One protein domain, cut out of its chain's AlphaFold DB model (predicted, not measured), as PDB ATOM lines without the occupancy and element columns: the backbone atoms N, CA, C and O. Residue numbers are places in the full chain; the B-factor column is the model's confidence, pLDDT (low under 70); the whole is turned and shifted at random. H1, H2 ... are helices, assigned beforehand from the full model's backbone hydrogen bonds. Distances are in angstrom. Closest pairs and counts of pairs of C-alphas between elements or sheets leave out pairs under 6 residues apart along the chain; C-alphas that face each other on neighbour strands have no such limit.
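Overview. This is residues 17 to 54, 75 to 161 and 176 to 240 of the 484 residues of the protein "Ankyrin_rpt-contain_dom domain-containing protein" of Neurospora crassa (strain ATCC 24698 / 74-OR23-1A / CBS 708.71 / DSM 1257 / FGSC 987) (UniProt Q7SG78). Four helical hairpins, H3 with H4, H5 with H6, H8 with H9 and H10 with H11, stand one after another in a solenoid-like row, so that H5, H8 and H10 line one side and H4, H6, H9 and H11 the other. H3, the longest helix, reaches well beyond H4 at one end of the row, where H2 packs on it and H1 is near it, while H11 and H10 close the other end. The printed part has 190 residues with eleven named helices, H1 to H11 in chain order, and no named strand; the class is all helix. It is compact by its radius of gyration of the C-alphas, 18.1 A, yet elongated, with spans of 55 by 34 by 25 A.

Arrangement. Start at H3, residues 77 to 99. With residues 94 to 98 alone it touches H4, residues 103 to 111, in a hairpin, closest at the C-alphas of Ala 97 and Val 106, 6.6 A. With residues 95 to 99 alone it touches H5, residues 127 to 134, closest at the C-alphas of Thr 99 and Ala 134, 5.7 A, at a steep tilt of 42 degrees. H2, residues 37 to 43, only just touches H3, with 3 pairs of C-alphas within 8 A, closest at Leu 43 and Arg 83, 6.7 A. H1, residues 17 to 26, and H3 are near each other. H5 forms a hairpin with H6, residues 137 to 145, at a shallow tilt of 10 degrees, closest at the C-alphas of Ala 131 and Val 140, 5.8 A. H5 also touches H8, residues 184 to 191, closest at the C-alphas of Leu 129 and Pro 184, 5.1 A. H8 and H9, residues 194 to 203, are a hairpin, closest at the C-alphas of Ala 188 and Ala 197, 5.6 A. H8 touches H10, residues 218 to 224, closest at the C-alphas of Met 186 and Ala 218, 4.2 A; H10 and H11, residues 228 to 233, are the last hairpin. H7, residues 157 to 161, touches no helix. In each of the eleven helices every O i to N i+4 pair is within hydrogen-bond range.

Along the chain. Find C-alpha 77 at (146.118, 121.369, 103.315); from there H3 runs 33.0 A to C-alpha 99. H1, 14.6 A long, begins at C-alpha 17, (140.138, 135.397, 90.000), and H9 is 13.2 A long. H11 ends at C-alpha 233, (125.412, 92.466, 63.808).

Size, cuts and confidence. The C-alphas farthest apart, those of Ser 76 and Asp 232, are 57.9 A apart. Look for two cuts: C-alphas 54 and 75 are 12.6 A apart, and C-alphas 161 and 176 are 21.4 A apart. The links H4 to H5, H6 to H7 and H9 to H10 are long. Mean pLDDT of the printed part is 80.2; residues 17 to 46 and 157 to 161 are among those under 70.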
ATOM      1  N   ILE A  17     140.311 134.682  91.275       43.03
ATOM      2  CA  ILE A  17     140.138 135.397  90.000       43.03
ATOM      3  C   ILE A  17     140.333 134.440  88.809       43.03
ATOM      4  O   ILE A  17     139.744 134.641  87.744       43.03
ATOM      5  N   ASP A  18     141.107 133.370  89.000       54.34
ATOM      6  CA  ASP A  18     141.345 132.341  87.990       54.34
ATOM      7  C   ASP A  18     140.112 131.434  87.809       54.34
ATOM      8  O   ASP A  18     139.847 130.994  86.689       54.34
ATOM      9  N   ASP A  19     139.282 131.257  88.853       57.81
ATOM     10  CA  ASP A  19     137.969 130.592  88.766       57.81
ATOM     11  C   ASP A  19     137.016 131.337  87.817       57.81
ATOM     12  O   ASP A  19     136.359 130.705  86.988       57.81
ATOM     13  N   ASP A  20     136.937 132.667  87.913       59.50
ATOM     14  CA  ASP A  20     135.988 133.473  87.132       59.50
ATOM     15  C   ASP A  20     136.388 133.527  85.647       59.50
ATOM     16  O   ASP A  20     135.559 133.291  84.767       59.50
ATOM     17  N   ARG A  21     137.683 133.718  85.352       60.16
ATOM     18  CA  ARG A  21     138.220 133.679  83.976       60.16
ATOM     19  C   ARG A  21     138.044 132.311  83.323       60.16
ATOM     20  O   ARG A  21     137.740 132.214  82.133       60.16
ATOM     21  N   PHE A  22     138.226 131.249  84.105       60.47
ATOM     22  CA  PHE A  22     138.019 129.881  83.654       60.47
ATOM     23  C   PHE A  22     136.540 129.598  83.353       60.47
ATOM     24  O   PHE A  22     136.214 128.987  82.331       60.47
ATOM     25  N   MET A  23     135.630 130.095  84.193       61.19
ATOM     26  CA  MET A  23     134.189 129.986  83.964       61.19
ATOM     27  C   MET A  23     133.718 130.803  82.756       61.19
ATOM     28  O   MET A  23     132.858 130.331  82.014       61.19
ATOM     29  N   ASP A  24     134.301 131.975  82.498       64.75
ATOM     30  CA  ASP A  24     134.000 132.773  81.304       64.75
ATOM     31  C   ASP A  24     134.413 132.074  80.002       64.75
ATOM     32  O   ASP A  24     133.672 132.118  79.016       64.75
ATOM     33  N   PHE A  25     135.538 131.353  80.004       63.34
ATOM     34  CA  PHE A  25     135.935 130.514  78.868       63.34
ATOM     35  C   PHE A  25     134.947 129.368  78.631       63.34
ATOM     36  O   PHE A  25     134.518 129.125  77.503       63.34
ATOM     37  N   ILE A  26     134.537 128.682  79.701       59.34
ATOM     38  CA  ILE A  26     133.571 127.576  79.628       59.34
ATOM     39  C   ILE A  26     132.197 128.056  79.147       59.34
ATOM     40  O   ILE A  26     131.521 127.350  78.395       59.34
ATOM     41  N   ASN A  27     131.795 129.262  79.547       62.19
ATOM     42  CA  ASN A  27     130.539 129.881  79.133       62.19
ATOM     43  C   ASN A  27     130.599 130.488  77.719       62.19
ATOM     44  O   ASN A  27     129.568 130.917  77.208       62.19
ATOM     45  N   GLY A  28     131.767 130.476  77.063       56.19
ATOM     46  CA  GLY A  28     131.950 130.987  75.703       56.19
ATOM     47  C   GLY A  28     132.071 132.511  75.607       56.19
ATOM     48  O   GLY A  28     132.030 133.046  74.501       56.19
ATOM     49  N   ASN A  29     132.243 133.201  76.738       58.00
ATOM     50  CA  ASN A  29     132.434 134.652  76.800       58.00
ATOM     51  C   ASN A  29     133.868 135.064  76.428       58.00
ATOM     52  O   ASN A  29     134.099 136.206  76.040       58.00
ATOM     53  N   SER A  30     134.830 134.139  76.515       54.81
ATOM     54  CA  SER A  30     136.218 134.356  76.106       54.81
ATOM     55  C   SER A  30     136.707 133.258  75.152       54.81
ATOM     56  O   SER A  30     136.424 132.072  75.311       54.81
ATOM     57  N   THR A  31     137.438 133.662  74.108       46.22
ATOM     58  CA  THR A  31     138.014 132.763  73.088       46.22
ATOM     59  C   THR A  31     139.440 132.322  73.411       46.22
ATOM     60  O   THR A  31     139.950 131.394  72.787       46.22
ATOM     61  N   GLN A  32     140.078 132.973  74.382       48.41
ATOM     62  CA  GLN A  32     141.448 132.719  74.798       48.41
ATOM     63  C   GLN A  32     141.477 132.507  76.311       48.41
ATOM     64  O   GLN A  32     141.348 133.452  77.083       48.41
ATOM     65  N   LEU A  33     141.679 131.261  76.728       48.44
ATOM     66  CA  LEU A  33     142.422 130.991  77.950       48.44
ATOM     67  C   LEU A  33     143.873 130.880  77.497       48.44
ATOM     68  O   LEU A  33     144.262 129.859  76.926       48.44
ATOM     69  N   THR A  34     144.663 131.945  77.663       42.88
ATOM     70  CA  THR A  34     146.114 131.765  77.652       42.88
ATOM     71  C   THR A  34     146.398 130.785  78.774       42.88
ATOM     72  O   THR A  34     146.024 131.008  79.925       42.88
ATOM     73  N   VAL A  35     146.944 129.629  78.408       46.56
ATOM     74  CA  VAL A  35     147.452 128.661  79.368       46.56
ATOM     75  C   VAL A  35     148.621 129.355  80.050       46.56
ATOM     76  O   VAL A  35     149.758 129.263  79.588       46.56
ATOM     77  N   ASP A  36     148.349 130.123  81.100       48.38
ATOM     78  CA  ASP A  36     149.407 130.597  81.971       48.38
ATOM     79  C   ASP A  36     150.071 129.321  82.494       48.38
ATOM     80  O   ASP A  36     149.400 128.454  83.066       48.38
ATOM     81  N   LEU A  37     151.370 129.156  82.208       41.69
ATOM     82  CA  LEU A  37     152.136 127.932  82.486       41.69
ATOM     83  C   LEU A  37     151.939 127.420  83.928       41.69
ATOM     84  O   LEU A  37     152.054 126.218  84.171       41.69
ATOM     85  N   ASN A  38     151.560 128.311  84.848       46.22
ATOM     86  CA  ASN A  38     151.215 128.020  86.234       46.22
ATOM     87  C   ASN A  38     150.049 127.017  86.372       46.22
ATOM     88  O   ASN A  38     150.209 126.020  87.066       46.22
ATOM     89  N   MET A  39     148.930 127.146  85.638       52.78
ATOM     90  CA  MET A  39     147.802 126.197  85.774       52.78
ATOM     91  C   MET A  39     148.157 124.761  85.347       52.78
ATOM     92  O   MET A  39     147.669 123.801  85.948       52.78
ATOM     93  N   ASN A  40     149.014 124.598  84.334       48.47
ATOM     94  CA  ASN A  40     149.448 123.283  83.844       48.47
ATOM     95  C   ASN A  40     150.360 122.568  84.853       48.47
ATOM     96  O   ASN A  40     150.204 121.368  85.097       48.47
ATOM     97  N   ILE A  41     151.289 123.322  85.451       48.72
ATOM     98  CA  ILE A  41     152.248 122.831  86.449       48.72
ATOM     99  C   ILE A  41     151.537 122.544  87.782       48.72
ATOM    100  O   ILE A  41     151.838 121.544  88.435       48.72
ATOM    101  N   ASP A  42     150.531 123.345  88.145       54.75
ATOM    102  CA  ASP A  42     149.819 123.220  89.417       54.75
ATOM    103  C   ASP A  42     148.758 122.121  89.430       54.75
ATOM    104  O   ASP A  42     148.660 121.365  90.398       54.75
ATOM    105  N   LEU A  43     147.946 121.980  88.380       58.88
ATOM    106  CA  LEU A  43     146.857 120.995  88.380       58.88
ATOM    107  C   LEU A  43     147.289 119.586  87.948       58.88
ATOM    108  O   LEU A  43     146.446 118.687  87.983       58.88
ATOM    109  N   HIS A  44     148.563 119.366  87.593       60.47
ATOM    110  CA  HIS A  44     149.051 118.119  86.983       60.47
ATOM    111  C   HIS A  44     148.188 117.701  85.781       60.47
ATOM    112  O   HIS A  44     147.664 116.586  85.718       60.47
ATOM    113  N   LEU A  45     147.996 118.640  84.855       66.50
ATOM    114  CA  LEU A  45     147.239 118.419  83.628       66.50
ATOM    115  C   LEU A  45     148.071 117.582  82.626       66.50
ATOM    116  O   LEU A  45     149.299 117.698  82.610       66.50
ATOM    117  N   PRO A  46     147.443 116.738  81.786       66.62
ATOM    118  CA  PRO A  46     146.011 116.459  81.729       66.62
ATOM    119  C   PRO A  46     145.553 115.592  82.903       66.62
ATOM    120  O   PRO A  46     146.210 114.616  83.283       66.62
ATOM    121  N   LEU A  47     144.367 115.893  83.438       74.62
ATOM    122  CA  LEU A  47     143.741 114.992  84.402       74.62
ATOM    123  C   LEU A  47     143.523 113.648  83.712       74.62
ATOM    124  O   LEU A  47     142.935 113.609  82.640       74.62
ATOM    125  N   SER A  48     144.020 112.564  84.301       76.56
ATOM    126  CA  SER A  48     143.864 111.187  83.796       76.56
ATOM    127  C   SER A  48     143.062 110.302  84.751       76.56
ATOM    128  O   SER A  48     142.558 109.247  84.375       76.56
ATOM    129  N   GLN A  49     142.918 110.727  86.007       79.81
ATOM    130  CA  GLN A  49     142.196 110.002  87.045       79.81
ATOM    131  C   GLN A  49     141.357 110.972  87.867       79.81
ATOM    132  O   GLN A  49     141.740 112.122  88.076       79.81
ATOM    133  N   TYR A  50     140.232 110.482  88.390       77.88
ATOM    134  CA  TYR A  50     139.459 111.243  89.361       77.88
ATOM    135  C   TYR A  50     140.308 111.487  90.620       77.88
ATOM    136  O   TYR A  50     140.863 110.517  91.159       77.88
ATOM    137  N   PRO A  51     140.407 112.732  91.118       74.94
ATOM    138  CA  PRO A  51     141.275 113.048  92.241       74.94
ATOM    139  C   PRO A  51     140.900 112.211  93.469       74.94
ATOM    140  O   PRO A  51     139.720 112.012  93.790       74.94
ATOM    141  N   THR A  52     141.904 111.710  94.189       72.50
ATOM    142  CA  THR A  52     141.695 110.888  95.389       72.50
ATOM    143  C   THR A  52     141.169 111.731  96.549       72.50
ATOM    144  O   THR A  52     141.642 112.858  96.726       72.50
ATOM    145  N   PRO A  53     140.212 111.224  97.354       68.25
ATOM    146  CA  PRO A  53     139.760 111.938  98.542       68.25
ATOM    147  C   PRO A  53     140.954 112.194  99.458       68.25
ATOM    148  O   PRO A  53     141.715 111.264  99.739       68.25
ATOM    149  N   LEU A  54     141.109 113.434  99.920       65.19
ATOM    150  CA  LEU A  54     142.112 113.748 100.934       65.19
ATOM    151  C   LEU A  54     141.801 112.932 102.203       65.19
ATOM    152  O   LEU A  54     140.620 112.751 102.532       65.19
ATOM    153  N   ASN A  75     152.317 122.995  99.813       61.88
ATOM    154  CA  ASN A  75     151.821 121.772 100.449       61.88
ATOM    155  C   ASN A  75     150.811 122.030 101.582       61.88
ATOM    156  O   ASN A  75     150.490 121.112 102.341       61.88
ATOM    157  N   SER A  76     150.288 123.253 101.700       65.50
ATOM    158  CA  SER A  76     149.233 123.573 102.660       65.50
ATOM    159  C   SER A  76     147.975 122.722 102.408       65.50
ATOM    160  O   SER A  76     147.519 122.606 101.264       65.50
ATOM    161  N   PRO A  77     147.346 122.153 103.459       67.06
ATOM    162  CA  PRO A  77     146.118 121.369 103.315       67.06
ATOM    163  C   PRO A  77     144.955 122.186 102.727       67.06
ATOM    164  O   PRO A  77     144.018 121.606 102.181       67.06
ATOM    165  N   TYR A  78     145.010 123.520 102.826       65.19
ATOM    166  CA  TYR A  78     144.032 124.428 102.229       65.19
ATOM    167  C   TYR A  78     144.171 124.491 100.698       65.19
ATOM    168  O   TYR A  78     143.213 124.196  99.987       65.19
ATOM    169  N   ILE A  79     145.383 124.749 100.194       67.12
ATOM    170  CA  ILE A  79     145.684 124.840  98.753       67.12
ATOM    171  C   ILE A  79     145.446 123.491  98.055       67.12
ATOM    172  O   ILE A  79     144.869 123.431  96.970       67.12
ATOM    173  N   GLN A  80     145.805 122.374  98.703       70.06
ATOM    174  CA  GLN A  80     145.521 121.030  98.180       70.06
ATOM    175  C   GLN A  80     144.018 120.753  98.046       70.06
ATOM    176  O   GLN A  80     143.592 120.045  97.128       70.06
ATOM    177  N   LYS A  81     143.206 121.290  98.963       70.25
ATOM    178  CA  LYS A  81     141.751 121.155  98.913       70.25
ATOM    179  C   LYS A  81     141.157 121.989  97.780       70.25
ATOM    180  O   LYS A  81     140.363 121.444  97.022       70.25
ATOM    181  N   GLU A  82     141.565 123.246  97.628       69.81
ATOM    182  CA  GLU A  82     141.100 124.102  96.526       69.81
ATOM    183  C   GLU A  82     141.471 123.509  95.162       69.81
ATOM    184  O   GLU A  82     140.590 123.298  94.329       69.81
ATOM    185  N   ARG A  83     142.735 123.099  94.970       70.88
ATOM    186  CA  ARG A  83     143.192 122.414  93.748       70.88
ATOM    187  C   ARG A  83     142.327 121.196  93.424       70.88
ATOM    188  O   ARG A  83     141.895 121.011  92.287       70.88
ATOM    189  N   ARG A  84     142.042 120.361  94.428       75.50
ATOM    190  CA  ARG A  84     141.172 119.188  94.281       75.50
ATOM    191  C   ARG A  84     139.746 119.581  93.890       75.50
ATOM    192  O   ARG A  84     139.164 118.931  93.019       75.50
ATOM    193  N   ASP A  85     139.162 120.570  94.558       75.69
ATOM    194  CA  ASP A  85     137.785 121.007  94.314       75.69
ATOM    195  C   ASP A  85     137.632 121.521  92.875       75.69
ATOM    196  O   ASP A  85     136.640 121.217  92.207       75.69
ATOM    197  N   LEU A  86     138.664 122.180  92.351       74.56
ATOM    198  CA  LEU A  86     138.723 122.640  90.968       74.56
ATOM    199  C   LEU A  86     138.856 121.510  89.964       74.56
ATOM    200  O   LEU A  86     138.081 121.461  89.014       74.56
ATOM    201  N   GLN A  87     139.753 120.552  90.205       78.62
ATOM    202  CA  GLN A  87     139.840 119.340  89.388       78.62
ATOM    203  C   GLN A  87     138.491 118.601  89.340       78.62
ATOM    204  O   GLN A  87     138.052 118.171  88.274       78.62
ATOM    205  N   CYS A  88     137.791 118.493  90.476       80.25
ATOM    206  CA  CYS A  88     136.464 117.873  90.534       80.25
ATOM    207  C   CYS A  88     135.422 118.681  89.746       80.25
ATOM    208  O   CYS A  88     134.619 118.109  89.010       80.25
ATOM    209  N   ARG A  89     135.428 120.012  89.890       80.62
ATOM    210  CA  ARG A  89     134.510 120.912  89.184       80.62
ATOM    211  C   ARG A  89     134.737 120.857  87.672       80.62
ATOM    212  O   ARG A  89     133.764 120.772  86.932       80.62
ATOM    213  N   LEU A  90     135.991 120.826  87.232       81.50
ATOM    214  CA  LEU A  90     136.387 120.715  85.831       81.50
ATOM    215  C   LEU A  90     135.911 119.391  85.216       81.50
ATOM    216  O   LEU A  90     135.266 119.401  84.170       81.50
ATOM    217  N   ILE A  91     136.123 118.267  85.911       85.62
ATOM    218  CA  ILE A  91     135.593 116.958  85.493       85.62
ATOM    219  C   ILE A  91     134.064 117.004  85.404       85.62
ATOM    220  O   ILE A  91     133.490 116.540  84.422       85.62
ATOM    221  N   ARG A  92     133.382 117.602  86.385       85.38
ATOM    222  CA  ARG A  92     131.919 117.718  86.365       85.38
ATOM    223  C   ARG A  92     131.419 118.497  85.148       85.38
ATOM    224  O   ARG A  92     130.554 117.995  84.444       85.38
ATOM    225  N   ILE A  93     131.992 119.670  84.870       84.94
ATOM    226  CA  ILE A  93     131.622 120.493  83.705       84.94
ATOM    227  C   ILE A  93     131.869 119.721  82.407       84.94
ATOM    228  O   ILE A  93     131.038 119.752  81.505       84.94
ATOM    229  N   PHE A  94     132.980 118.991  82.316       87.75
ATOM    230  CA  PHE A  94     133.278 118.151  81.162       87.75
ATOM    231  C   PHE A  94     132.194 117.081  80.927       87.75
ATOM    232  O   PHE A  94     131.686 116.951  79.814       87.75
ATOM    233  N   PHE A  95     131.756 116.373  81.973       88.88
ATOM    234  CA  PHE A  95     130.648 115.413  81.869       88.88
ATOM    235  C   PHE A  95     129.287 116.088  81.601       88.88
ATOM    236  O   PHE A  95     128.476 115.551  80.840       88.88
ATOM    237  N   ASP A  96     129.038 117.279  82.149       87.62
ATOM    238  CA  ASP A  96     127.834 118.072  81.862       87.62
ATOM    239  C   ASP A  96     127.800 118.525  80.389       87.62
ATOM    240  O   ASP A  96     126.748 118.502  79.748       87.62
ATOM    241  N   ALA A  97     128.951 118.870  79.804       88.75
ATOM    242  CA  ALA A  97     129.069 119.216  78.388       88.75
ATOM    243  C   ALA A  97     128.787 118.014  77.470       88.75
ATOM    244  O   ALA A  97     128.094 118.171  76.461       88.75
ATOM    245  N   ILE A  98     129.256 116.815  77.845       90.56
ATOM    246  CA  ILE A  98     128.984 115.563  77.118       90.56
ATOM    247  C   ILE A  98     127.489 115.239  77.142       90.56
ATOM    248  O   ILE A  98     126.888 114.994  76.098       90.56
ATOM    249  N   THR A  99     126.866 115.277  78.321       87.50
ATOM    250  CA  THR A  99     125.425 114.996  78.458       87.50
ATOM    251  C   THR A  99     124.559 116.043  77.753       87.50
ATOM    252  O   THR A  99     123.508 115.705  77.210       87.50
ATOM    253  N   SER A 100     125.034 117.290  77.683       87.56
ATOM    254  CA  SER A 100     124.395 118.392  76.953       87.56
ATOM    255  C   SER A 100     124.707 118.419  75.448       87.56
ATOM    256  O   SER A 100     124.263 119.346  74.773       87.56
ATOM    257  N   LYS A 101     125.463 117.445  74.912       90.75
ATOM    258  CA  LYS A 101     125.827 117.325  73.482       90.75
ATOM    259  C   LYS A 101     126.615 118.516  72.912       90.75
ATOM    260  O   LYS A 101     126.522 118.833  71.729       90.75
ATOM    261  N   LYS A 102     127.410 119.197  73.744       87.81
ATOM    262  CA  LYS A 102     128.237 120.346  73.330       87.81
ATOM    263  C   LYS A 102     129.606 119.878  72.823       87.81
ATOM    264  O   LYS A 102     130.599 119.977  73.545       87.81
ATOM    265  N   THR A 103     129.662 119.361  71.593       87.94
ATOM    266  CA  THR A 103     130.886 118.804  70.976       87.94
ATOM    267  C   THR A 103     132.056 119.782  70.986       87.94
ATOM    268  O   THR A 103     133.165 119.395  71.335       87.94
ATOM    269  N   ASP A 104     131.803 121.057  70.695       87.44
ATOM    270  CA  ASP A 104     132.855 122.070  70.541       87.44
ATOM    271  C   ASP A 104     133.559 122.410  71.858       87.44
ATOM    272  O   ASP A 104     134.744 122.733  71.874       87.44
ATOM    273  N   LEU A 105     132.840 122.344  72.982       84.75
ATOM    274  CA  LEU A 105     133.442 122.560  74.299       84.75
ATOM    275  C   LEU A 105     134.283 121.353  74.712       84.75
ATOM    276  O   LEU A 105     135.376 121.519  75.243       84.75
ATOM    277  N   VAL A 106     133.797 120.141  74.438       87.31
ATOM    278  CA  VAL A 106     134.512 118.897  74.753       87.31
ATOM    279  C   VAL A 106     135.809 118.800  73.954       87.31
ATOM    280  O   VAL A 106     136.855 118.508  74.532       87.31
ATOM    281  N   THR A 107     135.773 119.103  72.653       86.75
ATOM    282  CA  THR A 107     136.977 119.110  71.813       86.75
ATOM    283  C   THR A 107     137.974 120.151  72.302       86.75
ATOM    284  O   THR A 107     139.121 119.788  72.535       86.75
ATOM    285  N   LYS A 108     137.540 121.390  72.580       84.19
ATOM    286  CA  LYS A 108     138.402 122.446  73.144       84.19
ATOM    287  C   LYS A 108     139.051 122.045  74.470       84.19
ATOM    288  O   LYS A 108     140.233 122.318  74.668       84.19
ATOM    289  N   LEU A 109     138.309 121.394  75.370       82.38
ATOM    290  CA  LEU A 109     138.830 120.953  76.670       82.38
ATOM    291  C   LEU A 109     139.901 119.861  76.533       82.38
ATOM    292  O   LEU A 109     140.878 119.866  77.283       82.38
ATOM    293  N   ILE A 110     139.744 118.950  75.570       86.00
ATOM    294  CA  ILE A 110     140.709 117.868  75.328       86.00
ATOM    295  C   ILE A 110     141.923 118.386  74.548       86.00
ATOM    296  O   ILE A 110     143.056 118.152  74.962       86.00
ATOM    297  N   THR A 111     141.722 119.141  73.461       82.88
ATOM    298  CA  THR A 111     142.825 119.719  72.669       82.88
ATOM    299  C   THR A 111     143.620 120.750  73.461       82.88
ATOM    300  O   THR A 111     144.817 120.897  73.243       82.88
ATOM    301  N   GLY A 112     142.966 121.448  74.394       75.00
ATOM    302  CA  GLY A 112     143.608 122.363  75.335       75.00
ATOM    303  C   GLY A 112     144.424 121.667  76.429       75.00
ATOM    304  O   GLY A 112     145.055 122.349  77.226       75.00
ATOM    305  N   GLY A 113     144.425 120.329  76.491       74.94
ATOM    306  CA  GLY A 113     145.209 119.562  77.461       74.94
ATOM    307  C   GLY A 113     144.652 119.572  78.888       74.94
ATOM    308  O   GLY A 113     145.320 119.097  79.800       74.94
ATOM    309  N   PHE A 114     143.430 120.071  79.104       74.12
ATOM    310  CA  PHE A 114     142.825 120.137  80.438       74.12
ATOM    311  C   PHE A 114     142.368 118.756  80.936       74.12
ATOM    312  O   PHE A 114     142.481 118.429  82.119       74.12
ATOM    313  N   VAL A 115     141.840 117.918  80.039       81.94
ATOM    314  CA  VAL A 115     141.218 116.630  80.390       81.94
ATOM    315  C   VAL A 115     141.688 115.545  79.437       81.94
ATOM    316  O   VAL A 115     141.660 115.729  78.223       81.94
ATOM    317  N   SER A 116     142.082 114.390  79.977       86.81
ATOM    318  CA  SER A 116     142.296 113.192  79.166       86.81
ATOM    319  C   SER A 116     140.949 112.628  78.681       86.81
ATOM    320  O   SER A 116     139.981 112.594  79.445       86.81
ATOM    321  N   PRO A 117     140.859 112.124  77.440       86.88
ATOM    322  CA  PRO A 117     139.622 111.555  76.902       86.88
ATOM    323  C   PRO A 117     139.070 110.358  77.706       86.88
ATOM    324  O   PRO A 117     137.895 110.022  77.559       86.88
ATOM    325  N   ASP A 118     139.873 109.757  78.594       87.81
ATOM    326  CA  ASP A 118     139.508 108.581  79.394       87.81
ATOM    327  C   ASP A 118     139.197 108.876  80.870       87.81
ATOM    328  O   ASP A 118     139.002 107.945  81.659       87.81
ATOM    329  N   VAL A 119     139.130 110.149  81.286       86.69
ATOM    330  CA  VAL A 119     138.955 110.492  82.709       86.69
ATOM    331  C   VAL A 119     137.652 109.931  83.272       86.69
ATOM    332  O   VAL A 119     136.572 110.323  82.827       86.69
ATOM    333  N   PRO A 120     137.705 109.079  84.310       87.44
ATOM    334  CA  PRO A 120     136.497 108.613  84.962       87.44
ATOM    335  C   PRO A 120     135.902 109.699  85.869       87.44
ATOM    336  O   PRO A 120     136.626 110.411  86.566       87.44
ATOM    337  N   ASN A 121     134.572 109.770  85.937       85.19
ATOM    338  CA  ASN A 121     133.866 110.597  86.920       85.19
ATOM    339  C   ASN A 121     133.934 109.981  88.340       85.19
ATOM    340  O   ASN A 121     134.423 108.864  88.527       85.19
ATOM    341  N   GLU A 122     133.355 110.649  89.341       82.06
ATOM    342  CA  GLU A 122     133.305 110.217  90.748       82.06
ATOM    343  C   GLU A 122     132.745 108.797  90.948       82.06
ATOM    344  O   GLU A 122     133.138 108.075  91.868       82.06
ATOM    345  N   TYR A 123     131.864 108.365  90.043       78.62
ATOM    346  CA  TYR A 123     131.245 107.042  90.059       78.62
ATOM    347  C   TYR A 123     132.034 105.968  89.301       78.62
ATOM    348  O   TYR A 123     131.702 104.785  89.427       78.62
ATOM    349  N   GLY A 124     133.059 106.349  88.531       83.38
ATOM    350  CA  GLY A 124     133.774 105.474  87.593       83.38
ATOM    351  C   GLY A 124     133.173 105.420  86.180       83.38
ATOM    352  O   GLY A 124     133.447 104.471  85.449       83.38
ATOM    353  N   LEU A 125     132.334 106.391  85.805       87.56
ATOM    354  CA  LEU A 125     131.779 106.531  84.452       87.56
ATOM    355  C   LEU A 125     132.854 107.098  83.518       87.56
ATOM    356  O   LEU A 125     133.438 108.124  83.854       87.56
ATOM    357  N   THR A 126     133.108 106.463  82.373       90.88
ATOM    358  CA  THR A 126     134.054 106.973  81.366       90.88
ATOM    359  C   THR A 126     133.371 107.971  80.419       90.88
ATOM    360  O   THR A 126     132.157 107.864  80.206       90.88
ATOM    361  N   PRO A 127     134.106 108.926  79.819       91.06
ATOM    362  CA  PRO A 127     133.520 109.970  78.967       91.06
ATOM    363  C   PRO A 127     132.820 109.391  77.736       91.06
ATOM    364  O   PRO A 127     131.690 109.756  77.416       91.06
ATOM    365  N   LEU A 128     133.450 108.393  77.111       92.56
ATOM    366  CA  LEU A 128     132.885 107.656  75.985       92.56
ATOM    367  C   LEU A 128     131.582 106.932  76.360       92.56
ATOM    368  O   LEU A 128     130.620 106.939  75.595       92.56
ATOM    369  N   LEU A 129     131.516 106.341  77.558       91.62
ATOM    370  CA  LEU A 129     130.305 105.676  78.039       91.62
ATOM    371  C   LEU A 129     129.175 106.683  78.300       91.62
ATOM    372  O   LEU A 129     128.028 106.392  77.966       91.62
ATOM    373  N   ALA A 130     129.490 107.872  78.825       90.25
ATOM    374  CA  ALA A 130     128.521 108.954  79.001       90.25
ATOM    375  C   ALA A 130     127.942 109.437  77.657       90.25
ATOM    376  O   ALA A 130     126.732 109.630  77.544       90.25
ATOM    377  N   ALA A 131     128.777 109.562  76.620       92.44
ATOM    378  CA  ALA A 131     128.332 109.919  75.270       92.44
ATOM    379  C   ALA A 131     127.410 108.844  74.658       92.44
ATOM    380  O   ALA A 131     126.383 109.167  74.054       92.44
ATOM    381  N   VAL A 132     127.724 107.559  74.875       92.44
ATOM    382  CA  VAL A 132     126.867 106.438  74.452       92.44
ATOM    383  C   VAL A 132     125.529 106.437  75.196       92.44
ATOM    384  O   VAL A 132     124.493 106.205  74.572       92.44
ATOM    385  N   GLU A 133     125.513 106.732  76.500       88.88
ATOM    386  CA  GLU A 133     124.270 106.859  77.277       88.88
ATOM    387  C   GLU A 133     123.415 108.055  76.831       88.88
ATOM    388  O   GLU A 133     122.189 107.948  76.805       88.88
ATOM    389  N   ALA A 134     124.046 109.162  76.426       89.12
ATOM    390  CA  ALA A 134     123.367 110.317  75.835       89.12
ATOM    391  C   ALA A 134     122.844 110.052  74.406       89.12
ATOM    392  O   ALA A 134     122.055 110.841  73.870       89.12
ATOM    393  N   GLY A 135     123.273 108.949  73.782       89.88
ATOM    394  CA  GLY A 135     122.878 108.557  72.432       89.88
ATOM    395  C   GLY A 135     123.468 109.442  71.331       89.88
ATOM    396  O   GLY A 135     122.890 109.511  70.249       89.88
ATOM    397  N   ASP A 136     124.567 110.152  71.601       91.88
ATOM    398  CA  ASP A 136     125.159 111.116  70.669       91.88
ATOM    399  C   ASP A 136     126.319 110.500  69.873       91.88
ATOM    400  O   ASP A 136     127.449 110.400  70.351       91.88
ATOM    401  N   GLY A 137     126.034 110.093  68.634       91.12
ATOM    402  CA  GLY A 137     127.038 109.520  67.735       91.12
ATOM    403  C   GLY A 137     128.141 110.498  67.331       91.12
ATOM    404  O   GLY A 137     129.284 110.072  67.182       91.12
ATOM    405  N   ALA A 138     127.841 111.796  67.213       92.25
ATOM    406  CA  ALA A 138     128.838 112.798  66.840       92.25
ATOM    407  C   ALA A 138     129.862 112.987  67.964       92.25
ATOM    408  O   ALA A 138     131.068 112.988  67.714       92.25
ATOM    409  N   MET A 139     129.389 113.052  69.213       92.75
ATOM    410  CA  MET A 139     130.256 113.096  70.390       92.75
ATOM    411  C   MET A 139     131.103 111.824  70.532       92.75
ATOM    412  O   MET A 139     132.288 111.910  70.843       92.75
ATOM    413  N   VAL A 140     130.521 110.647  70.274       93.31
ATOM    414  CA  VAL A 140     131.258 109.372  70.288       93.31
ATOM    415  C   VAL A 140     132.385 109.382  69.251       93.31
ATOM    416  O   VAL A 140     133.522 109.082  69.603       93.31
ATOM    417  N   CYS A 141     132.113 109.794  68.008       92.50
ATOM    418  CA  CYS A 141     133.153 109.955  66.988       92.50
ATOM    419  C   CYS A 141     134.235 110.952  67.417       92.50
ATOM    420  O   CYS A 141     135.418 110.664  67.264       92.50
ATOM    421  N   ALA A 142     133.847 112.108  67.965       91.94
ATOM    422  CA  ALA A 142     134.793 113.130  68.400       91.94
ATOM    423  C   ALA A 142     135.738 112.605  69.491       91.94
ATOM    424  O   ALA A 142     136.950 112.748  69.367       91.94
ATOM    425  N   LEU A 143     135.205 111.945  70.524       92.12
ATOM    426  CA  LEU A 143     136.006 111.375  71.611       92.12
ATOM    427  C   LEU A 143     136.942 110.260  71.125       92.12
ATOM    428  O   LEU A 143     138.097 110.209  71.539       92.12
ATOM    429  N   LEU A 144     136.472 109.395  70.223       92.69
ATOM    430  CA  LEU A 144     137.286 108.312  69.663       92.69
ATOM    431  C   LEU A 144     138.400 108.833  68.749       92.69
ATOM    432  O   LEU A 144     139.533 108.366  68.842       92.69
ATOM    433  N   ASN A 145     138.118 109.852  67.934       91.94
ATOM    434  CA  ASN A 145     139.132 110.523  67.115       91.94
ATOM    435  C   ASN A 145     140.192 111.239  67.967       91.94
ATOM    436  O   ASN A 145     141.329 111.394  67.532       91.94
ATOM    437  N   LEU A 146     139.831 111.652  69.186       89.69
ATOM    438  CA  LEU A 146     140.739 112.237  70.174       89.69
ATOM    439  C   LEU A 146     141.489 111.186  71.016       89.69
ATOM    440  O   LEU A 146     142.222 111.556  71.930       89.69
ATOM    441  N   GLY A 147     141.335 109.893  70.711       87.31
ATOM    442  CA  GLY A 147     142.100 108.810  71.332       87.31
ATOM    443  C   GLY A 147     141.473 108.194  72.583       87.31
ATOM    444  O   GLY A 147     142.197 107.562  73.347       87.31
ATOM    445  N   ALA A 148     140.164 108.356  72.810       90.38
ATOM    446  CA  ALA A 148     139.466 107.642  73.882       90.38
ATOM    447  C   ALA A 148     139.534 106.115  73.687       90.38
ATOM    448  O   ALA A 148     139.335 105.608  72.579       90.38
ATOM    449  N   ASP A 149     139.734 105.362  74.770       90.44
ATOM    450  CA  ASP A 149     139.749 103.901  74.725       90.44
ATOM    451  C   ASP A 149     138.332 103.339  74.512       90.44
ATOM    452  O   ASP A 149     137.459 103.364  75.388       90.44
ATOM    453  N   VAL A 150     138.126 102.747  73.332       91.44
ATOM    454  CA  VAL A 150     136.885 102.074  72.907       91.44
ATOM    455  C   VAL A 150     136.467 100.964  73.882       91.44
ATOM    456  O   VAL A 150     135.281 100.648  74.015       91.44
ATOM    457  N   ASN A 151     137.434 100.345  74.560       90.12
ATOM    458  CA  ASN A 151     137.245  99.154  75.381       90.12
ATOM    459  C   ASN A 151     137.240  99.441  76.884       90.12
ATOM    460  O   ASN A 151     137.136  98.504  77.686       90.12
ATOM    461  N   ALA A 152     137.309 100.714  77.275       87.88
ATOM    462  CA  ALA A 152     137.361 101.103  78.669       87.88
ATOM    463  C   ALA A 152     136.106 100.648  79.431       87.88
ATOM    464  O   ALA A 152     134.962 100.861  79.019       87.88
ATOM    465  N   PHE A 153     136.317 100.028  80.591       87.94
ATOM    466  CA  PHE A 153     135.236  99.636  81.487       87.94
ATOM    467  C   PHE A 153     134.791 100.829  82.338       87.94
ATOM    468  O   PHE A 153     135.545 101.293  83.191       87.94
ATOM    469  N   GLY A 154     133.542 101.262  82.170       84.88
ATOM    470  CA  GLY A 154     132.925 102.318  82.976       84.88
ATOM    471  C   GLY A 154     131.652 101.849  83.681       84.88
ATOM    472  O   GLY A 154     131.013 100.881  83.271       84.88
ATOM    473  N   THR A 155     131.262 102.511  84.765       83.56
ATOM    474  CA  THR A 155     129.991 102.253  85.462       83.56
ATOM    475  C   THR A 155     128.875 103.145  84.893       83.56
ATOM    476  O   THR A 155     128.958 104.361  85.027       83.56
ATOM    477  N   PRO A 156     127.816 102.579  84.276       74.12
ATOM    478  CA  PRO A 156     126.740 103.358  83.654       74.12
ATOM    479  C   PRO A 156     125.920 104.162  84.678       74.12
ATOM    480  O   PRO A 156     125.647 103.675  85.786       74.12
ATOM    481  N   PHE A 157     125.461 105.363  84.301       65.69
ATOM    482  CA  PHE A 157     124.790 106.312  85.197       65.69
ATOM    483  C   PHE A 157     123.518 105.723  85.823       65.69
ATOM    484  O   PHE A 157     123.330 105.772  87.044       65.69
ATOM    485  N   LYS A 158     122.682 105.056  85.009       61.75
ATOM    486  CA  LYS A 158     121.391 104.479  85.442       61.75
ATOM    487  C   LYS A 158     121.532 103.440  86.562       61.75
ATOM    488  O   LYS A 158     120.609 103.256  87.351       61.75
ATOM    489  N   ARG A 159     122.672 102.743  86.642       57.25
ATOM    490  CA  ARG A 159     122.944 101.748  87.697       57.25
ATOM    491  C   ARG A 159     123.691 102.342  88.887       57.25
ATOM    492  O   ARG A 159     123.479 101.872  90.004       57.25
ATOM    493  N   SER A 160     124.481 103.397  88.676       53.41
ATOM    494  CA  SER A 160     125.161 104.115  89.758       53.41
ATOM    495  C   SER A 160     124.170 104.634  90.811       53.41
ATOM    496  O   SER A 160     124.352 104.358  92.001       53.41
ATOM    497  N   SER A 161     123.052 105.251  90.392       50.53
ATOM    498  CA  SER A 161     122.069 105.830  91.330       50.53
ATOM    499  C   SER A 161     121.401 104.784  92.236       50.53
ATOM    500  O   SER A 161     121.173 105.045  93.417       50.53
ATOM    501  N   LYS A 176     139.972  93.060  88.459       59.31
ATOM    502  CA  LYS A 176     138.661  92.716  87.906       59.31
ATOM    503  C   LYS A 176     137.807  93.979  87.799       59.31
ATOM    504  O   LYS A 176     137.761  94.751  88.758       59.31
ATOM    505  N   PRO A 177     137.089  94.176  86.679       61.91
ATOM    506  CA  PRO A 177     136.134  95.269  86.578       61.91
ATOM    507  C   PRO A 177     135.054  95.111  87.663       61.91
ATOM    508  O   PRO A 177     134.704  93.974  88.017       61.91
ATOM    509  N   PRO A 178     134.517  96.218  88.211       70.38
ATOM    510  CA  PRO A 178     133.412  96.140  89.155       70.38
ATOM    511  C   PRO A 178     132.234  95.391  88.517       70.38
ATOM    512  O   PRO A 178     132.081  95.381  87.297       70.38
ATOM    513  N   ALA A 179     131.395  94.751  89.338       69.06
ATOM    514  CA  ALA A 179     130.286  93.919  88.851       69.06
ATOM    515  C   ALA A 179     129.381  94.651  87.838       69.06
ATOM    516  O   ALA A 179     128.872  94.028  86.911       69.06
ATOM    517  N   ASP A 180     129.252  95.970  87.995       75.12
ATOM    518  CA  ASP A 180     128.382  96.830  87.189       75.12
ATOM    519  C   ASP A 180     129.099  97.523  86.021       75.12
ATOM    520  O   ASP A 180     128.453  98.255  85.274       75.12
ATOM    521  N   ALA A 181     130.415  97.340  85.866       86.00
ATOM    522  CA  ALA A 181     131.149  97.971  84.776       86.00
ATOM    523  C   ALA A 181     130.765  97.377  83.416       86.00
ATOM    524  O   ALA A 181     130.655  96.158  83.247       86.00
ATOM    525  N   ARG A 182     130.609  98.263  82.436       89.94
ATOM    526  CA  ARG A 182     130.256  97.981  81.048       89.94
ATOM    527  C   ARG A 182     131.268  98.625  80.118       89.94
ATOM    528  O   ARG A 182     131.820  99.675  80.431       89.94
ATOM    529  N   THR A 183     131.468  97.998  78.969       92.25
ATOM    530  CA  THR A 183     132.132  98.645  77.839       92.25
ATOM    531  C   THR A 183     131.121  99.509  77.068       92.25
ATOM    532  O   THR A 183     129.913  99.243  77.143       92.25
ATOM    533  N   PRO A 184     131.576 100.508  76.296       92.00
ATOM    534  CA  PRO A 184     130.725 101.310  75.415       92.00
ATOM    535  C   PRO A 184     129.839 100.456  74.497       92.00
ATOM    536  O   PRO A 184     128.630 100.673  74.423       92.00
ATOM    537  N   LEU A 185     130.399  99.400  73.891       93.81
ATOM    538  CA  LEU A 185     129.645  98.476  73.034       93.81
ATOM    539  C   LEU A 185     128.546  97.724  73.802       93.81
ATOM    540  O   LEU A 185     127.432  97.564  73.299       93.81
ATOM    541  N   MET A 186     128.820  97.286  75.038       93.06
ATOM    542  CA  MET A 186     127.809  96.651  75.893       93.06
ATOM    543  C   MET A 186     126.676  97.609  76.254       93.06
ATOM    544  O   MET A 186     125.526  97.181  76.332       93.06
ATOM    545  N   ALA A 187     126.985  98.884  76.493       91.69
ATOM    546  CA  ALA A 187     125.979  99.890  76.803       91.69
ATOM    547  C   ALA A 187     125.115 100.231  75.586       91.69
ATOM    548  O   ALA A 187     123.893 100.228  75.713       91.69
ATOM    549  N   ALA A 188     125.715 100.405  74.403       93.12
ATOM    550  CA  ALA A 188     124.981 100.585  73.149       93.12
ATOM    551  C   ALA A 188     124.061  99.383  72.855       93.12
ATOM    552  O   ALA A 188     122.886  99.559  72.529       93.12
ATOM    553  N   SER A 189     124.569  98.163  73.073       94.12
ATOM    554  CA  SER A 189     123.812  96.913  72.915       94.12
ATOM    555  C   SER A 189     122.665  96.788  73.915       94.12
ATOM    556  O   SER A 189     121.576  96.356  73.558       94.12
ATOM    557  N   ALA A 190     122.879  97.197  75.169       92.12
ATOM    558  CA  ALA A 190     121.826  97.215  76.176       92.12
ATOM    559  C   ALA A 190     120.761  98.285  75.879       92.12
ATOM    560  O   ALA A 190     119.575  98.041  76.094       92.12
ATOM    561  N   ALA A 191     121.167  99.457  75.383       90.81
ATOM    562  CA  ALA A 191     120.256 100.535  75.008       90.81
ATOM    563  C   ALA A 191     119.447 100.220  73.738       90.81
ATOM    564  O   ALA A 191     118.363 100.768  73.572       90.81
ATOM    565  N   GLY A 192     119.944  99.331  72.870       92.56
ATOM    566  CA  GLY A 192     119.311  99.030  71.583       92.56
ATOM    567  C   GLY A 192     119.657 100.032  70.485       92.56
ATOM    568  O   GLY A 192     118.970 100.095  69.471       92.56
ATOM    569  N   ASN A 193     120.710 100.834  70.666       94.19
ATOM    570  CA  ASN A 193     121.089 101.834  69.677       94.19
ATOM    571  C   ASN A 193     121.929 101.195  68.560       94.19
ATOM    572  O   ASN A 193     123.152 101.069  68.676       94.19
ATOM    573  N   LEU A 194     121.255 100.802  67.474       94.25
ATOM    574  CA  LEU A 194     121.873 100.166  66.311       94.25
ATOM    575  C   LEU A 194     122.980 101.024  65.689       94.25
ATOM    576  O   LEU A 194     124.027 100.496  65.319       94.25
ATOM    577  N   ALA A 195     122.755 102.334  65.563       94.06
ATOM    578  CA  ALA A 195     123.701 103.244  64.926       94.06
ATOM    579  C   ALA A 195     125.023 103.294  65.703       94.06
ATOM    580  O   ALA A 195     126.087 103.111  65.118       94.06
ATOM    581  N   LEU A 196     124.949 103.431  67.031       94.06
ATOM    582  CA  LEU A 196     126.134 103.409  67.892       94.06
ATOM    583  C   LEU A 196     126.812 102.037  67.921       94.06
ATOM    584  O   LEU A 196     128.037 101.967  67.917       94.06
ATOM    585  N   ALA A 197     126.043 100.946  67.930       94.06
ATOM    586  CA  ALA A 197     126.610  99.602  67.884       94.06
ATOM    587  C   ALA A 197     127.367  99.349  66.568       94.06
ATOM    588  O   ALA A 197     128.467  98.800  66.599       94.06
ATOM    589  N   LYS A 198     126.820  99.797  65.425       94.38
ATOM    590  CA  LYS A 198     127.492  99.732  64.117       94.38
ATOM    591  C   LYS A 198     128.770 100.559  64.105       94.38
ATOM    592  O   LYS A 198     129.801 100.021  63.728       94.38
ATOM    593  N   LEU A 199     128.699 101.807  64.560       93.81
ATOM    594  CA  LEU A 199     129.836 102.725  64.624       93.81
ATOM    595  C   LEU A 199     130.969 102.135  65.474       93.81
ATOM    596  O   LEU A 199     132.093 101.981  65.010       93.81
ATOM    597  N   LEU A 200     130.670 101.708  66.704       93.12
ATOM    598  CA  LEU A 200     131.680 101.159  67.612       93.12
ATOM    599  C   LEU A 200     132.287  99.848  67.093       93.12
ATOM    600  O   LEU A 200     133.483  99.624  67.251       93.12
ATOM    601  N   PHE A 201     131.481  98.970  66.491       92.44
ATOM    602  CA  PHE A 201     131.939  97.646  66.068       92.44
ATOM    603  C   PHE A 201     132.607  97.638  64.688       92.44
ATOM    604  O   PHE A 201     133.661  97.023  64.528       92.44
ATOM    605  N   ARG A 202     132.011  98.294  63.685       89.94
ATOM    606  CA  ARG A 202     132.537  98.309  62.312       89.94
ATOM    607  C   ARG A 202     133.647  99.331  62.133       89.94
ATOM    608  O   ARG A 202     134.677  98.965  61.579       89.94
ATOM    609  N   ASP A 203     133.440 100.556  62.609       91.06
ATOM    610  CA  ASP A 203     134.345 101.665  62.291       91.06
ATOM    611  C   ASP A 203     135.521 101.726  63.276       91.06
ATOM    612  O   ASP A 203     136.654 101.963  62.871       91.06
ATOM    613  N   PHE A 204     135.273 101.450  64.563       90.12
ATOM    614  CA  PHE A 204     136.289 101.539  65.628       90.12
ATOM    615  C   PHE A 204     136.715 100.186  66.225       90.12
ATOM    616  O   PHE A 204     137.425 100.154  67.229       90.12
ATOM    617  N   HIS A 205     136.296  99.066  65.623       90.12
ATOM    618  CA  HIS A 205     136.718  97.706  65.991       90.12
ATOM    619  C   HIS A 205     136.630  97.381  67.498       90.12
ATOM    620  O   HIS A 205     137.523  96.750  68.070       90.12
ATOM    621  N   ALA A 206     135.546  97.799  68.160       91.00
ATOM    622  CA  ALA A 206     135.314  97.513  69.573       91.00
ATOM    623  C   ALA A 206     135.364  96.004  69.876       91.00
ATOM    624  O   ALA A 206     134.727  95.194  69.196       91.00
ATOM    625  N   ASN A 207     136.059  95.623  70.954       90.88
ATOM    626  CA  ASN A 207     136.195  94.224  71.346       90.88
ATOM    627  C   ASN A 207     134.886  93.693  71.942       90.88
ATOM    628  O   ASN A 207     134.518  93.967  73.087       90.88
ATOM    629  N   ASP A 208     134.210  92.838  71.187       89.19
ATOM    630  CA  ASP A 208     132.960  92.184  71.571       89.19
ATOM    631  C   ASP A 208     133.167  90.962  72.491       89.19
ATOM    632  O   ASP A 208     132.240  90.509  73.165       89.19
ATOM    633  N   ALA A 209     134.403  90.453  72.569       89.06
ATOM    634  CA  ALA A 209     134.806  89.345  73.440       89.06
ATOM    635  C   ALA A 209     134.946  89.728  74.923       89.06
ATOM    636  O   ALA A 209     135.123  88.852  75.774       89.06
ATOM    637  N   LEU A 210     134.897  91.023  75.247       90.12
ATOM    638  CA  LEU A 210     135.021  91.493  76.621       90.12
ATOM    639  C   LEU A 210     133.838  91.007  77.462       90.12
ATOM    640  O   LEU A 210     132.690  90.993  77.024       90.12
ATOM    641  N   ILE A 211     134.132  90.591  78.695       88.69
ATOM    642  CA  ILE A 211     133.144  90.045  79.629       88.69
ATOM    643  C   ILE A 211     133.058  90.978  80.829       88.69
ATOM    644  O   ILE A 211     134.049  91.181  81.539       88.69
ATOM    645  N   ALA A 212     131.863  91.503  81.087       87.38
ATOM    646  CA  ALA A 212     131.613  92.358  82.240       87.38
ATOM    647  C   ALA A 212     131.790  91.604  83.573       87.38
ATOM    648  O   ALA A 212     131.867  90.369  83.633       87.38
ATOM    649  N   GLY A 213     131.867  92.350  84.680       82.81
ATOM    650  CA  GLY A 213     132.027  91.773  86.020       82.81
ATOM    651  C   GLY A 213     130.884  90.824  86.415       82.81
ATOM    652  O   GLY A 213     131.101  89.870  87.164       82.81
ATOM    653  N   ASP A 214     129.694  91.031  85.851       83.31
ATOM    654  CA  ASP A 214     128.519  90.176  86.013       83.31
ATOM    655  C   ASP A 214     128.492  88.932  85.101       83.31
ATOM    656  O   ASP A 214     127.630  88.066  85.273       83.31
ATOM    657  N   GLY A 215     129.443  88.804  84.171       87.38
ATOM    658  CA  GLY A 215     129.525  87.700  83.211       87.38
ATOM    659  C   GLY A 215     128.724  87.901  81.923       87.38
ATOM    660  O   GLY A 215     128.589  86.953  81.150       87.38
ATOM    661  N   GLN A 216     128.184  89.098  81.691       88.69
ATOM    662  CA  GLN A 216     127.449  89.426  80.470       88.69
ATOM    663  C   GLN A 216     128.382  89.863  79.328       88.69
ATOM    664  O   GLN A 216     129.450  90.437  79.563       88.69
ATOM    665  N   LEU A 217     127.943  89.598  78.095       91.69
ATOM    666  CA  LEU A 217     128.565  90.045  76.842       91.69
ATOM    667  C   LEU A 217     127.627  91.021  76.123       91.69
ATOM    668  O   LEU A 217     126.421  90.994  76.365       91.69
ATOM    669  N   ALA A 218     128.161  91.827  75.199       92.00
ATOM    670  CA  ALA A 218     127.374  92.769  74.396       92.00
ATOM    671  C   ALA A 218     126.205  92.076  73.664       92.00
ATOM    672  O   ALA A 218     125.054  92.479  73.827       92.00
ATOM    673  N   LEU A 219     126.481  90.955  72.989       93.38
ATOM    674  CA  LEU A 219     125.476  90.136  72.301       93.38
ATOM    675  C   LEU A 219     124.352  89.663  73.233       93.38
ATOM    676  O   LEU A 219     123.176  89.737  72.893       93.38
ATOM    677  N   ARG A 220     124.706  89.174  74.429       90.69
ATOM    678  CA  ARG A 220     123.720  88.659  75.385       90.69
ATOM    679  C   ARG A 220     122.879  89.786  75.974       90.69
ATOM    680  O   ARG A 220     121.693  89.582  76.164       90.69
ATOM    681  N   LEU A 221     123.452  90.966  76.209       91.31
ATOM    682  CA  LEU A 221     122.682  92.137  76.638       91.31
ATOM    683  C   LEU A 221     121.680  92.586  75.569       91.31
ATOM    684  O   LEU A 221     120.549  92.914  75.915       91.31
ATOM    685  N   ALA A 222     122.071  92.566  74.291       93.56
ATOM    686  CA  ALA A 222     121.146  92.824  73.188       93.56
ATOM    687  C   ALA A 222     120.027  91.771  73.144       93.56
ATOM    688  O   ALA A 222     118.856  92.131  73.068       93.56
ATOM    689  N   ALA A 223     120.370  90.485  73.268       93.00
ATOM    690  CA  ALA A 223     119.401  89.390  73.261       93.00
ATOM    691  C   ALA A 223     118.447  89.416  74.471       93.00
ATOM    692  O   ALA A 223     117.240  89.285  74.289       93.00
ATOM    693  N   ASP A 224     118.969  89.635  75.685       91.50
ATOM    694  CA  ASP A 224     118.194  89.728  76.932       91.50
ATOM    695  C   ASP A 224     117.186  90.896  76.871       91.50
ATOM    696  O   ASP A 224     116.093  90.792  77.425       91.50
ATOM    697  N   ASN A 225     117.528  91.984  76.168       92.12
ATOM    698  CA  ASN A 225     116.650  93.143  75.966       92.12
ATOM    699  C   ASN A 225     115.783  93.061  74.691       92.12
ATOM    700  O   ASN A 225     114.960  93.946  74.471       92.12
ATOM    701  N   GLY A 226     115.938  92.021  73.864       93.38
ATOM    702  CA  GLY A 226     115.138  91.802  72.651       93.38
ATOM    703  C   GLY A 226     115.594  92.556  71.393       93.38
ATOM    704  O   GLY A 226     114.862  92.587  70.405       93.38
ATOM    705  N   HIS A 227     116.799  93.129  71.384       95.81
ATOM    706  CA  HIS A 227     117.336  93.934  70.277       95.81
ATOM    707  C   HIS A 227     117.924  93.063  69.159       95.81
ATOM    708  O   HIS A 227     119.143  92.931  69.031       95.81
ATOM    709  N   ARG A 228     117.048  92.461  68.344       93.44
ATOM    710  CA  ARG A 228     117.409  91.501  67.278       93.44
ATOM    711  C   ARG A 228     118.435  92.041  66.282       93.44
ATOM    712  O   ARG A 228     119.403  91.360  65.984       93.44
ATOM    713  N   GLU A 229     118.284  93.289  65.854       94.25
ATOM    714  CA  GLU A 229     119.176  93.900  64.858       94.25
ATOM    715  C   GLU A 229     120.639  93.964  65.328       94.25
ATOM    716  O   GLU A 229     121.563  93.836  64.531       94.25
ATOM    717  N   ILE A 230     120.868  94.138  66.634       93.62
ATOM    718  CA  ILE A 230     122.215  94.145  67.220       93.62
ATOM    719  C   ILE A 230     122.737  92.716  67.398       93.62
ATOM    720  O   ILE A 230     123.937  92.478  67.266       93.62
ATOM    721  N   VAL A 231     121.843  91.760  67.667       93.69
ATOM    722  CA  VAL A 231     122.184  90.332  67.727       93.69
ATOM    723  C   VAL A 231     122.681  89.832  66.373       93.69
ATOM    724  O   VAL A 231     123.654  89.089  66.340       93.69
ATOM    725  N   ASP A 232     122.083  90.299  65.277       93.25
ATOM    726  CA  ASP A 232     122.500  89.931  63.920       93.25
ATOM    727  C   ASP A 232     123.817  90.608  63.497       93.25
ATOM    728  O   ASP A 232     124.551  90.082  62.660       93.25
ATOM    729  N   LEU A 233     124.147  91.770  64.074       92.56
ATOM    730  CA  LEU A 233     125.412  92.466  63.808       92.56
ATOM    731  C   LEU A 233     126.617  91.845  64.516       92.56
ATOM    732  O   LEU A 233     127.725  91.897  63.981       92.56
ATOM    733  N   LEU A 234     126.428  91.350  65.739       91.62
ATOM    734  CA  LEU A 234     127.514  90.866  66.588       91.62
ATOM    735  C   LEU A 234     127.720  89.356  66.400       91.62
ATOM    736  O   LEU A 234     126.755  88.595  66.379       91.62
ATOM    737  N   PRO A 235     128.970  88.869  66.325       89.62
ATOM    738  CA  PRO A 235     129.216  87.446  66.159       89.62
ATOM    739  C   PRO A 235     128.852  86.666  67.431       89.62
ATOM    740  O   PRO A 235     129.020  87.123  68.566       89.62
ATOM    741  N   SER A 236     128.391  85.426  67.250       86.81
ATOM    742  CA  SER A 236     128.046  84.549  68.366       86.81
ATOM    743  C   SER A 236     129.295  84.134  69.151       86.81
ATOM    744  O   SER A 236     130.087  83.315  68.678       86.81
ATOM    745  N   ARG A 237     129.462  84.648  70.375       84.56
ATOM    746  CA  ARG A 237     130.545  84.241  71.287       84.56
ATOM    747  C   ARG A 237     130.037  83.444  72.479       84.56
ATOM    748  O   ARG A 237     129.028  83.779  73.097       84.56
ATOM    749  N   ARG A 238     130.797  82.408  72.845       79.62
ATOM    750  CA  ARG A 238     130.607  81.640  74.083       79.62
ATOM    751  C   ARG A 238     131.618  82.127  75.116       79.62
ATOM    752  O   ARG A 238     132.821  82.038  74.899       79.62
ATOM    753  N   GLY A 239     131.136  82.680  76.226       80.94
ATOM    754  CA  GLY A 239     131.988  83.242  77.271       80.94
ATOM    755  C   GLY A 239     131.191  83.693  78.490       80.94
ATOM    756  O   GLY A 239     129.973  83.865  78.436       80.94
ATOM    757  N   GLY A 240     131.874  83.848  79.625       80.31
ATOM    758  CA  GLY A 240     131.289  84.447  80.832       80.31
ATOM    759  C   GLY A 240     130.238  83.602  81.563       80.31
ATOM    760  O   GLY A 240     129.726  84.051  82.585       80.31
TER     761      GLY A 240